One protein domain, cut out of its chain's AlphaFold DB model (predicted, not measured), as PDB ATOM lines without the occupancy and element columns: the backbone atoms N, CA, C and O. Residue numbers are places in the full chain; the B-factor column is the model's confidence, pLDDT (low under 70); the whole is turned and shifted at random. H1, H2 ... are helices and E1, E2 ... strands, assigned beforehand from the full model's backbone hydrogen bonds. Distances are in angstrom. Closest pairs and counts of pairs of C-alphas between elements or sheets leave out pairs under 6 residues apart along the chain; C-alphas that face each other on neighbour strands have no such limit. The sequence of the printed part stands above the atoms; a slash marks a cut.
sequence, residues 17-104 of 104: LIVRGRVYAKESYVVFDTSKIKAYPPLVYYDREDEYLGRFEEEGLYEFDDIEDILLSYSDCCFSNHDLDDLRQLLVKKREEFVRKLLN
ATOM      1  N   LEU A  17      18.584  18.942  -7.955       97.31
ATOM      2  CA  LEU A  17      17.434  18.356  -7.278       97.31
ATOM      3  C   LEU A  17      16.810  19.395  -6.343       97.31
ATOM      4  O   LEU A  17      17.522  20.091  -5.620       97.31
ATOM      5  N   ILE A  18      15.483  19.491  -6.331       97.06
ATOM      6  CA  ILE A  18      14.733  20.256  -5.331       97.06
ATOM      7  C   ILE A  18      14.008  19.281  -4.413       97.06
ATOM      8  O   ILE A  18      13.218  18.467  -4.880       97.06
ATOM      9  N   VAL A  19      14.240  19.403  -3.107       96.31
ATOM     10  CA  VAL A  19      13.564  18.619  -2.066       96.31
ATOM     11  C   VAL A  19      13.002  19.573  -1.029       96.31
ATOM     12  O   VAL A  19      13.755  20.234  -0.312       96.31
ATOM     13  N   ARG A  20      11.671  19.659  -0.940       93.88
ATOM     14  CA  ARG A  20      10.948  20.455   0.072       93.88
ATOM     15  C   ARG A  20      11.480  21.896   0.179       93.88
ATOM     16  O   ARG A  20      11.731  22.400   1.272       93.88
ATOM     17  N   GLY A  21      11.709  22.535  -0.970       94.19
ATOM     18  CA  GLY A  21      12.208  23.913  -1.065       94.19
ATOM     19  C   GLY A  21      13.726  24.082  -0.897       94.19
ATOM     20  O   GLY A  21      14.220  25.205  -0.946       94.19
ATOM     21  N   ARG A  22      14.489  22.999  -0.711       95.56
ATOM     22  CA  ARG A  22      15.962  23.018  -0.694       95.56
ATOM     23  C   ARG A  22      16.511  22.558  -2.035       95.56
ATOM     24  O   ARG A  22      15.970  21.625  -2.619       95.56
ATOM     25  N   VAL A  23      17.585  23.190  -2.499       97.12
ATOM     26  CA  VAL A  23      18.235  22.865  -3.776       97.12
ATOM     27  C   VAL A  23      19.538  22.120  -3.505       97.12
ATOM     28  O   VAL A  23      20.335  22.566  -2.685       97.12
ATOM     29  N   TYR A  24      19.748  21.010  -4.206       97.62
ATOM     30  CA  TYR A  24      20.943  20.178  -4.137       97.62
ATOM     31  C   TYR A  24      21.608  20.149  -5.516       97.62
ATOM     32  O   TYR A  24      20.976  19.770  -6.507       97.62
ATOM     33  N   ALA A  25      22.880  20.533  -5.587       97.50
ATOM     34  CA  ALA A  25      23.705  20.337  -6.778       97.50
ATOM     35  C   ALA A  25      23.958  18.838  -7.011       97.50
ATOM     36  O   ALA A  25      23.863  18.045  -6.073       97.50
ATOM     37  N   LYS A  26      24.306  18.428  -8.238       96.06
ATOM     38  CA  LYS A  26      24.495  17.004  -8.576       96.06
ATOM     39  C   LYS A  26      25.536  16.300  -7.704       96.06
ATOM     40  O   LYS A  26      25.394  15.126  -7.371       96.06
ATOM     41  N   GLU A  27      26.572  17.021  -7.301       95.50
ATOM     42  CA  GLU A  27      27.607  16.553  -6.386       95.50
ATOM     43  C   GLU A  27      27.094  16.302  -4.958       95.50
ATOM     44  O   GLU A  27      27.644  15.452  -4.258       95.50
ATOM     45  N   SER A  28      26.010  16.963  -4.546       96.94
ATOM     46  CA  SER A  28      25.483  16.958  -3.175       96.94
ATOM     47  C   SER A  28      24.476  15.841  -2.888       96.94
ATOM     48  O   SER A  28      24.070  15.679  -1.737       96.94
ATOM     49  N   TYR A  29      24.090  15.048  -3.893       96.94
ATOM     50  CA  TYR A  29      23.190  13.908  -3.714       96.94
ATOM     51  C   TYR A  29      23.598  12.684  -4.543       96.94
ATOM     52  O   TYR A  29      24.456  12.741  -5.429       96.94
ATOM     53  N   VAL A  30      22.989  11.550  -4.213       96.62
ATOM     54  CA  VAL A  30      23.102  10.270  -4.911       96.62
ATOM     55  C   VAL A  30      21.700   9.758  -5.203       96.62
ATOM     56  O   VAL A  30      20.799   9.868  -4.371       96.62
ATOM     57  N   VAL A  31      21.528   9.183  -6.392       96.12
ATOM     58  CA  VAL A  31      20.296   8.510  -6.803       96.12
ATOM     59  C   VAL A  31      20.597   7.033  -6.975       96.12
ATOM     60  O   VAL A  31      21.541   6.664  -7.675       96.12
ATOM     61  N   PHE A  32      19.792   6.191  -6.342       95.06
ATOM     62  CA  PHE A  32      19.849   4.749  -6.501       95.06
ATOM     63  C   PHE A  32      18.733   4.293  -7.431       95.06
ATOM     64  O   PHE A  32      17.557   4.516  -7.147       95.06
ATOM     65  N   ASP A  33      19.114   3.615  -8.513       94.94
ATOM     66  CA  ASP A  33      18.184   2.857  -9.345       94.94
ATOM     67  C   ASP A  33      17.830   1.544  -8.641       94.94
ATOM     68  O   ASP A  33      18.618   0.597  -8.567       94.94
ATOM     69  N   THR A  34      16.614   1.512  -8.110       94.00
ATOM     70  CA  THR A  34      16.015   0.361  -7.440       94.00
ATOM     71  C   THR A  34      14.894  -0.263  -8.270       94.00
ATOM     72  O   THR A  34      14.183  -1.132  -7.772       94.00
ATOM     73  N   SER A  35      14.769   0.092  -9.555       93.31
ATOM     74  CA  SER A  35      13.720  -0.400 -10.469       93.31
ATOM     75  C   SER A  35      13.671  -1.927 -10.605       93.31
ATOM     76  O   SER A  35      12.614  -2.505 -10.856       93.31
ATOM     77  N   LYS A  36      14.807  -2.606 -10.403       94.62
ATOM     78  CA  LYS A  36      14.915  -4.074 -10.452       94.62
ATOM     79  C   LYS A  36      14.511  -4.761  -9.143       94.62
ATOM     80  O   LYS A  36      14.419  -5.988  -9.107       94.62
ATOM     81  N   ILE A  37      14.283  -4.005  -8.068       93.62
ATOM     82  CA  ILE A  37      13.919  -4.533  -6.753       93.62
ATOM     83  C   ILE A  37      12.396  -4.538  -6.632       93.62
ATOM     84  O   ILE A  37      11.732  -3.504  -6.641       93.62
ATOM     85  N   LYS A  38      11.821  -5.735  -6.499       90.81
ATOM     86  CA  LYS A  38      10.371  -5.901  -6.384       90.81
ATOM     87  C   LYS A  38       9.839  -5.148  -5.156       90.81
ATOM     88  O   LYS A  38      10.356  -5.327  -4.058       90.81
ATOM     89  N   ALA A  39       8.762  -4.385  -5.353       87.06
ATOM     90  CA  ALA A  39       8.088  -3.572  -4.334       87.06
ATOM     91  C   ALA A  39       8.889  -2.369  -3.791       87.06
ATOM     92  O   ALA A  39       8.454  -1.746  -2.825       87.06
ATOM     93  N   TYR A  40      10.011  -2.009  -4.422       88.38
ATOM     94  CA  TYR A  40      10.705  -0.744  -4.177       88.38
ATOM     95  C   TYR A  40      10.283   0.318  -5.208       88.38
ATOM     96  O   TYR A  40       9.900  -0.044  -6.325       88.38
ATOM     97  N   PRO A  41      10.328   1.622  -4.870       91.06
ATOM     98  CA  PRO A  41      10.226   2.683  -5.874       91.06
ATOM     99  C   PRO A  41      11.348   2.558  -6.922       91.06
ATOM    100  O   PRO A  41      12.375   1.947  -6.634       91.06
ATOM    101  N   PRO A  42      11.196   3.130  -8.126       93.19
ATOM    102  CA  PRO A  42      12.217   3.018  -9.165       93.19
ATOM    103  C   PRO A  42      13.490   3.808  -8.836       93.19
ATOM    104  O   PRO A  42      14.578   3.298  -9.087       93.19
ATOM    105  N   LEU A  43      13.364   5.000  -8.239       96.31
ATOM    106  CA  LEU A  43      14.499   5.824  -7.812       96.31
ATOM    107  C   LEU A  43      14.364   6.225  -6.344       96.31
ATOM    108  O   LEU A  43      13.267   6.557  -5.877       96.31
ATOM    109  N   VAL A  44      15.495   6.229  -5.640       96.19
ATOM    110  CA  VAL A  44      15.615   6.696  -4.254       96.19
ATOM    111  C   VAL A  44      16.787   7.661  -4.129       96.19
ATOM    112  O   VAL A  44      17.861   7.402  -4.666       96.19
ATOM    113  N   TYR A  45      16.577   8.754  -3.405       97.19
ATOM    114  CA  TYR A  45      17.498   9.877  -3.303       97.19
ATOM    115  C   TYR A  45      18.043   9.985  -1.881       97.19
ATOM    116  O   TYR A  45      17.281   9.977  -0.910       97.19
ATOM    117  N   TYR A  46      19.357  10.135  -1.775       97.19
ATOM    118  CA  TYR A  46      20.068  10.411  -0.529       97.19
ATOM    119  C   TYR A  46      21.027  11.571  -0.747       97.19
ATOM    120  O   TYR A  46      21.496  11.781  -1.867       97.19
ATOM    121  N   ASP A  47      21.348  12.317   0.302       95.94
ATOM    122  CA  ASP A  47      22.507  13.197   0.235       95.94
ATOM    123  C   ASP A  47      23.816  12.404   0.406       95.94
ATOM    124  O   ASP A  47      23.833  11.178   0.529       95.94
ATOM    125  N   ARG A  48      24.947  13.109   0.369       93.81
ATOM    126  CA  ARG A  48      26.280  12.503   0.537       93.81
ATOM    127  C   ARG A  48      26.629  12.127   1.980       93.81
ATOM    128  O   ARG A  48      27.696  11.562   2.200       93.81
ATOM    129  N   GLU A  49      25.770  12.453   2.937       94.56
ATOM    130  CA  GLU A  49      25.907  12.145   4.364       94.56
ATOM    131  C   GLU A  49      24.977  10.982   4.766       94.56
ATOM    132  O   GLU A  49      24.758  10.744   5.954       94.56
ATOM    133  N   ASP A  50      24.453  10.251   3.773       93.06
ATOM    134  CA  ASP A  50      23.499   9.146   3.896       93.06
ATOM    135  C   ASP A  50      22.119   9.555   4.467       93.06
ATOM    136  O   ASP A  50      21.340   8.703   4.911       93.06
ATOM    137  N   GLU A  51      21.753  10.844   4.416       95.75
ATOM    138  CA  GLU A  51      20.411  11.312   4.780       95.75
ATOM    139  C   GLU A  51      19.415  11.006   3.652       95.75
ATOM    140  O   GLU A  51      19.626  11.364   2.491       95.75
ATOM    141  N   TYR A  52      18.298  10.358   3.987       95.38
ATOM    142  CA  TYR A  52      17.223  10.076   3.033       95.38
ATOM    143  C   TYR A  52      16.521  11.370   2.604       95.38
ATOM    144  O   TYR A  52      15.934  12.071   3.432       95.38
ATOM    145  N   LEU A  53      16.523  11.646   1.300       95.94
ATOM    146  CA  LEU A  53      15.906  12.842   0.724       95.94
ATOM    147  C   LEU A  53      14.496  12.584   0.188       95.94
ATOM    148  O   LEU A  53      13.652  13.478   0.231       95.94
ATOM    149  N   GLY A  54      14.234  11.377  -0.312       95.75
ATOM    150  CA  GLY A  54      12.937  11.018  -0.875       95.75
ATOM    151  C   GLY A  54      13.029   9.920  -1.926       95.75
ATOM    152  O   GLY A  54      14.083   9.326  -2.162       95.75
ATOM    153  N   ARG A  55      11.905   9.658  -2.585       94.81
ATOM    154  CA  ARG A  55      11.796   8.706  -3.698       94.81
ATOM    155  C   ARG A  55      11.126   9.338  -4.911       94.81
ATOM    156  O   ARG A  55      10.504  10.390  -4.806       94.81
ATOM    157  N   PHE A  56      11.246   8.667  -6.053       89.00
ATOM    158  CA  PHE A  56      10.561   9.050  -7.288       89.00
ATOM    159  C   PHE A  56       9.067   9.322  -7.046       89.00
ATOM    160  O   PHE A  56       8.423   8.563  -6.318       89.00
ATOM    161  N   GLU A  57       8.548  10.395  -7.649       84.62
ATOM    162  CA  GLU A  57       7.156  10.872  -7.516       84.62
ATOM    163  C   GLU A  57       6.715  11.245  -6.087       84.62
ATOM    164  O   GLU A  57       5.530  11.484  -5.848       84.62
ATOM    165  N   GLU A  58       7.635  11.339  -5.120       93.56
ATOM    166  CA  GLU A  58       7.312  11.903  -3.809       93.56
ATOM    167  C   GLU A  58       6.988  13.398  -3.941       93.56
ATOM    168  O   GLU A  58       7.724  14.165  -4.566       93.56
ATOM    169  N   GLU A  59       5.875  13.828  -3.342       92.06
ATOM    170  CA  GLU A  59       5.473  15.231  -3.365       92.06
ATOM    171  C   GLU A  59       6.566  16.119  -2.750       92.06
ATOM    172  O   GLU A  59       7.051  15.880  -1.642       92.06
ATOM    173  N   GLY A  60       6.956  17.166  -3.479       92.81
ATOM    174  CA  GLY A  60       8.025  18.066  -3.058       92.81
ATOM    175  C   GLY A  60       9.434  17.615  -3.451       92.81
ATOM    176  O   GLY A  60      10.378  18.303  -3.063       92.81
ATOM    177  N   LEU A  61       9.582  16.521  -4.212       95.75
ATOM    178  CA  LEU A  61      10.838  16.093  -4.828       95.75
ATOM    179  C   LEU A  61      10.779  16.289  -6.349       95.75
ATOM    180  O   LEU A  61       9.937  15.711  -7.029       95.75
ATOM    181  N   TYR A  62      11.693  17.099  -6.882       95.44
ATOM    182  CA  TYR A  62      11.774  17.412  -8.309       95.44
ATOM    183  C   TYR A  62      13.221  17.329  -8.786       95.44
ATOM    184  O   TYR A  62      14.061  18.126  -8.363       95.44
ATOM    185  N   GLU A  63      13.508  16.376  -9.666       94.94
ATOM    186  CA  GLU A  63      14.804  16.251 -10.336       94.94
ATOM    187  C   GLU A  63      14.783  17.010 -11.668       94.94
ATOM    188  O   GLU A  63      13.799  16.975 -12.409       94.94
ATOM    189  N   PHE A  64      15.868  17.729 -11.946       95.94
ATOM    190  CA  PHE A  64      16.059  18.504 -13.160       95.94
ATOM    191  C   PHE A  64      17.343  18.043 -13.845       95.94
ATOM    192  O   PHE A  64      18.425  18.167 -13.273       95.94
ATOM    193  N   ASP A  65      17.219  17.554 -15.077       95.56
ATOM    194  CA  ASP A  65      18.367  17.146 -15.893       95.56
ATOM    195  C   ASP A  65      19.150  18.349 -16.429       95.56
ATOM    196  O   ASP A  65      18.655  19.479 -16.440       95.56
ATOM    197  N   ASP A  66      20.368  18.121 -16.906       96.94
ATOM    198  CA  ASP A  66      21.143  19.164 -17.572       96.94
ATOM    199  C   ASP A  66      20.487  19.552 -18.911       96.94
ATOM    200  O   ASP A  66      20.108  18.694 -19.712       96.94
ATOM    201  N   ILE A  67      20.301  20.854 -19.146       96.31
ATOM    202  CA  ILE A  67      19.642  21.343 -20.365       96.31
ATOM    203  C   ILE A  67      20.475  21.025 -21.607       96.31
ATOM    204  O   ILE A  67      19.895  20.694 -22.640       96.31
ATOM    205  N   GLU A  68      21.802  21.112 -21.538       94.44
ATOM    206  CA  GLU A  68      22.640  20.810 -22.696       94.44
ATOM    207  C   GLU A  68      22.614  19.317 -23.014       94.44
ATOM    208  O   GLU A  68      22.512  18.969 -24.187       94.44
ATOM    209  N   ASP A  69      22.592  18.441 -22.006       94.31
ATOM    210  CA  ASP A  69      22.428  16.996 -22.226       94.31
ATOM    211  C   ASP A  69      21.076  16.677 -22.882       94.31
ATOM    212  O   ASP A  69      21.010  15.887 -23.833       94.31
ATOM    213  N   ILE A  70      19.998  17.342 -22.440       92.31
ATOM    214  CA  ILE A  70      18.684  17.242 -23.087       92.31
ATOM    215  C   ILE A  70      18.805  17.652 -24.559       92.31
ATOM    216  O   ILE A  70      18.392  16.893 -25.434       92.31
ATOM    217  N   LEU A  71      19.367  18.823 -24.862       92.62
ATOM    218  CA  LEU A  71      19.467  19.335 -26.235       92.62
ATOM    219  C   LEU A  71      20.375  18.475 -27.119       92.62
ATOM    220  O   LEU A  71      20.038  18.233 -28.278       92.62
ATOM    221  N   LEU A  72      21.478  17.962 -26.576       90.38
ATOM    222  CA  LEU A  72      22.368  17.029 -27.262       90.38
ATOM    223  C   LEU A  72      21.622  15.756 -27.668       90.38
ATOM    224  O   LEU A  72      21.805  15.294 -28.793       90.38
ATOM    225  N   SER A  73      20.712  15.244 -26.833       88.88
ATOM    226  CA  SER A  73      19.883  14.085 -27.199       88.88
ATOM    227  C   SER A  73      18.955  14.338 -28.399       88.88
ATOM    228  O   SER A  73      18.570  13.397 -29.092       88.88
ATOM    229  N   TYR A  74      18.637  15.605 -28.690       84.12
ATOM    230  CA  TYR A  74      17.870  16.017 -29.867       84.12
ATOM    231  C   TYR A  74      18.743  16.437 -31.052       84.12
ATOM    232  O   TYR A  74      18.207  16.666 -32.133       84.12
ATOM    233  N   SER A  75      20.064  16.534 -30.898       76.62
ATOM    234  CA  SER A  75      20.946  16.983 -31.986       76.62
ATOM    235  C   SER A  75      20.919  16.044 -33.202       76.62
ATOM    236  O   SER A  75      21.039  16.503 -34.337       76.62
ATOM    237  N   ASP A  76      20.626  14.757 -32.989       75.88
ATOM    238  CA  ASP A  76      20.430  13.761 -34.051       75.88
ATOM    239  C   ASP A  76      19.068  13.899 -34.773       75.88
ATOM    240  O   ASP A  76      18.832  13.278 -35.812       75.88
ATOM    241  N   CYS A  77      18.159  14.734 -34.261       70.81
ATOM    242  CA  CYS A  77      16.780  14.876 -34.727       70.81
ATOM    243  C   CYS A  77      16.586  16.081 -35.666       70.81
ATOM    244  O   CYS A  77      15.720  16.910 -35.421       70.81
ATOM    245  N   CYS A  78      17.356  16.191 -36.754       76.00
ATOM    246  CA  CYS A  78      17.178  17.188 -37.835       76.00
ATOM    247  C   CYS A  78      17.074  18.677 -37.418       76.00
ATOM    248  O   CYS A  78      16.711  19.508 -38.253       76.00
ATOM    249  N   PHE A  79      17.376  19.032 -36.170       83.00
ATOM    250  CA  PHE A  79      17.341  20.412 -35.699       83.00
ATOM    251  C   PHE A  79      18.584  21.156 -36.178       83.00
ATOM    252  O   PHE A  79      19.699  20.634 -36.131       83.00
ATOM    253  N   SER A  80      18.405  22.392 -36.637       85.31
ATOM    254  CA  SER A  80      19.540  23.277 -36.865       85.31
ATOM    255  C   SER A  80      20.084  23.798 -35.531       85.31
ATOM    256  O   SER A  80      19.391  23.801 -34.514       85.31
ATOM    257  N   ASN A  81      21.313  24.320 -35.537       85.75
ATOM    258  CA  ASN A  81      21.876  24.972 -34.350       85.75
ATOM    259  C   ASN A  81      21.003  26.137 -33.853       85.75
ATOM    260  O   ASN A  81      20.897  26.346 -32.651       85.75
ATOM    261  N   HIS A  82      20.346  26.863 -34.766       89.69
ATOM    262  CA  HIS A  82      19.428  27.942 -34.398       89.69
ATOM    263  C   HIS A  82      18.198  27.405 -33.657       89.69
ATOM    264  O   HIS A  82      17.780  27.981 -32.657       89.69
ATOM    265  N   ASP A  83      17.641  26.279 -34.108       90.50
ATOM    266  CA  ASP A  83      16.493  25.661 -33.439       90.50
ATOM    267  C   ASP A  83      16.866  25.187 -32.026       90.50
ATOM    268  O   ASP A  83      16.096  25.369 -31.082       90.50
ATOM    269  N   LEU A  84      18.064  24.618 -31.856       91.81
ATOM    270  CA  LEU A  84      18.575  24.213 -30.542       91.81
ATOM    271  C   LEU A  84      18.803  25.419 -29.616       91.81
ATOM    272  O   LEU A  84      18.522  25.329 -28.419       91.81
ATOM    273  N   ASP A  85      19.258  26.554 -30.153       93.00
ATOM    274  CA  ASP A  85      19.411  27.799 -29.396       93.00
ATOM    275  C   ASP A  85      18.063  28.357 -28.915       93.00
ATOM    276  O   ASP A  85      17.931  28.717 -27.739       93.00
ATOM    277  N   ASP A  86      17.047  28.363 -29.778       94.44
ATOM    278  CA  ASP A  86      15.689  28.785 -29.419       94.44
ATOM    279  C   ASP A  86      15.079  27.861 -28.350       94.44
ATOM    280  O   ASP A  86      14.494  28.325 -27.361       94.44
ATOM    281  N   LEU A  87      15.261  26.544 -28.501       94.06
ATOM    282  CA  LEU A  87      14.824  25.553 -27.515       94.06
ATOM    283  C   LEU A  87      15.523  25.751 -26.168       94.06
ATOM    284  O   LEU A  87      14.859  25.706 -25.129       94.06
ATOM    285  N   ARG A  88      16.831  26.034 -26.164       96.19
ATOM    286  CA  ARG A  88      17.582  26.329 -24.938       96.19
ATOM    287  C   ARG A  88      16.981  27.503 -24.181       96.19
ATOM    288  O   ARG A  88      16.717  27.390 -22.983       96.19
ATOM    289  N   GLN A  89      16.735  28.621 -24.866       96.94
ATOM    290  CA  GLN A  89      16.151  29.811 -24.241       96.94
ATOM    291  C   GLN A  89      14.760  29.524 -23.668       96.94
ATOM    292  O   GLN A  89      14.435  29.957 -22.558       96.94
ATOM    293  N   LEU A  90      13.944  28.758 -24.399       96.31
ATOM    294  CA  LEU A  90      12.620  28.352 -23.944       96.31
ATOM    295  C   LEU A  90      12.692  27.477 -22.684       96.31
ATOM    296  O   LEU A  90      11.957  27.736 -21.727       96.31
ATOM    297  N   LEU A  91      13.568  26.467 -22.671       96.00
ATOM    298  CA  LEU A  91      13.749  25.554 -21.539       96.00
ATOM    299  C   LEU A  91      14.224  26.297 -20.290       96.00
ATOM    300  O   LEU A  91      13.629  26.122 -19.226       96.00
ATOM    301  N   VAL A  92      15.223  27.176 -20.428       97.81
ATOM    302  CA  VAL A  92      15.714  28.022 -19.330       97.81
ATOM    303  C   VAL A  92      14.571  28.844 -18.744       97.81
ATOM    304  O   VAL A  92      14.287  28.732 -17.553       97.81
ATOM    305  N   LYS A  93      13.836  29.587 -19.580       97.94
ATOM    306  CA  LYS A  93      12.725  30.430 -19.119       97.94
ATOM    307  C   LYS A  93      11.643  29.623 -18.394       97.94
ATOM    308  O   LYS A  93      11.158  30.029 -17.338       97.94
ATOM    309  N   LYS A  94      11.246  28.473 -18.947       96.81
ATOM    310  CA  LYS A  94      10.237  27.599 -18.328       96.81
ATOM    311  C   LYS A  94      10.714  27.036 -16.995       96.81
ATOM    312  O   LYS A  94       9.931  26.987 -16.045       96.81
ATOM    313  N   ARG A  95      11.986  26.647 -16.914       96.69
ATOM    314  CA  ARG A  95      12.597  26.140 -15.689       96.69
ATOM    315  C   ARG A  95      12.676  27.228 -14.618       96.69
ATOM    316  O   ARG A  95      12.249  26.972 -13.500       96.69
ATOM    317  N   GLU A  96      13.098  28.447 -14.953       96.75
ATOM    318  CA  GLU A  96      13.083  29.596 -14.034       96.75
ATOM    319  C   GLU A  96      11.675  29.882 -13.490       96.75
ATOM    320  O   GLU A  96      11.484  30.037 -12.280       96.75
ATOM    321  N   GLU A  97      10.666  29.916 -14.369       97.00
ATOM    322  CA  GLU A  97       9.266  30.128 -13.983       97.00
ATOM    323  C   GLU A  97       8.764  29.053 -13.014       97.00
ATOM    324  O   GLU A  97       8.037  29.372 -12.069       97.00
ATOM    325  N   PHE A  98       9.125  27.792 -13.259       95.38
ATOM    326  CA  PHE A  98       8.709  26.658 -12.443       95.38
ATOM    327  C   PHE A  98       9.433  26.629 -11.095       95.38
ATOM    328  O   PHE A  98       8.783  26.590 -10.054       95.38
ATOM    329  N   VAL A  99      10.760  26.754 -11.094       95.62
ATOM    330  CA  VAL A  99      11.575  26.787  -9.874       95.62
ATOM    331  C   VAL A  99      11.158  27.935  -8.960       95.62
ATOM    332  O   VAL A  99      11.011  27.738  -7.756       95.62
ATOM    333  N   ARG A 100      10.877  29.122  -9.510       95.00
ATOM    334  CA  ARG A 100      10.382  30.256  -8.718       95.00
ATOM    335  C   ARG A 100       9.078  29.936  -7.980       95.00
ATOM    336  O   ARG A 100       8.860  30.473  -6.907       95.00
ATOM    337  N   LYS A 101       8.205  29.087  -8.533       93.62
ATOM    338  CA  LYS A 101       6.970  28.651  -7.853       93.62
ATOM    339  C   LYS A 101       7.223  27.606  -6.768       93.62
ATOM    340  O   LYS A 101       6.388  27.469  -5.888       93.62
ATOM    341  N   LEU A 102       8.316  26.851  -6.866       92.62
ATOM    342  CA  LEU A 102       8.680  25.825  -5.886       92.62
ATOM    343  C   LEU A 102       9.436  26.393  -4.680       92.62
ATOM    344  O   LEU A 102       9.384  25.804  -3.605       92.62
ATOM    345  N   LEU A 103      10.177  27.487  -4.874       90.50
ATOM    346  CA  LEU A 103      11.032  28.094  -3.848       90.50
ATOM    347  C   LEU A 103      10.424  29.342  -3.179       90.50
ATOM    348  O   LEU A 103      11.023  29.854  -2.234       90.50
ATOM    349  N   ASN A 104       9.279  29.830  -3.668       76.81
ATOM    350  CA  ASN A 104       8.504  30.924  -3.067       76.81
ATOM    351  C   ASN A 104       7.342  30.379  -2.239       76.81
ATOM    352  O   ASN A 104       7.050  30.994  -1.191       76.81
TER     353      ASN A 104
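What this domain is: This is residues 17 to 104 of the 104 residues of the protein "Aspartate 1-decarboxylase (Aspartate alpha-decarboxylase)" of Anaerococcus lactolyticus S7-1-13 (UniProt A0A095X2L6). A small head of two three-stranded sheets, E2 E1 E6 and E3 E4 E5, makes one end of the domain, and a helical hairpin of H1 and H2 reaches away from it. The long H2 folds back from the far end until its last turns, residues 95 to 103, graze the sheet E2 E1 E6. The 88 printed residues hold six named strands and then two named helices, in the order E1 E2 E3 E4 E5 E6 H1 H2; both sheets are antiparallel and the class is mixed, helices and strands. The whole is loose, with a radius of gyration of the C-alphas of 15.7 A and spans of 42 by 35 by 22 A.

Where its parts are: E1 is residues 17 to 19, 6.5 A long, with C-alpha 17 at (17.434, 18.356, -7.278). E2 is residues 22 to 25, 10.2 A, and E3 residues 29 to 33, 13.4 A. E4 is residues 43 to 47, 13.5 A, E5 residues 52 to 55, 8.8 A, and E6 residues 61 to 64, 10.1 A. H1 is residues 67 to 75, 12.5 A, with C-alpha 67 at (19.642, 21.343, -20.365). H2 is residues 81 to 103, 32.5 A, and ends with C-alpha 103 at (11.032, 28.094, -3.848).

How they stand to each other: In the first sheet E1 is the inner strand. E1 and E2 form a hairpin at 156 degrees, with N 24 and O 17 2.8 A apart. E1 and E6 are antiparallel at 167 degrees, with N 18 and O 62 2.8 A apart. E3, E4 and E5 form a meander, each strand the antiparallel neighbour of the one before. N 30 and O 46 of E3 and E4 are 2.8 A apart, as are N 45 and O 54 of E4 and E5. Between the sheets, the closest C-alphas of E1 and E5, Val 19 and Leu 53, are 6.8 A apart, while E2 and E3 meet only through their link. H1 is on neither sheet. H1 and H2 form a helical hairpin and touch, H2 with residues 84 to 92 alone; their closest C-alphas, Leu 71 and Leu 84, are 6.6 A apart. They run opposite ways at a shallow tilt of 34 degrees, only just short of steep. E1 and H2 are near each other, with 5 pairs of C-alphas within 10 A. O i to N i+4 pairs are within hydrogen-bond range in 4 of 5 cases in H1 and 18 of 19 in H2.

The domain as a whole: The C-alphas farthest apart, those of Ala 39 and His 82, are 45.0 A apart. The printed part has no cut and no long link; the link from E3 to E4, 9 residues, is short and the others are tight. The mean pLDDT of the printed part is 92.9, and no printed residue is under 70.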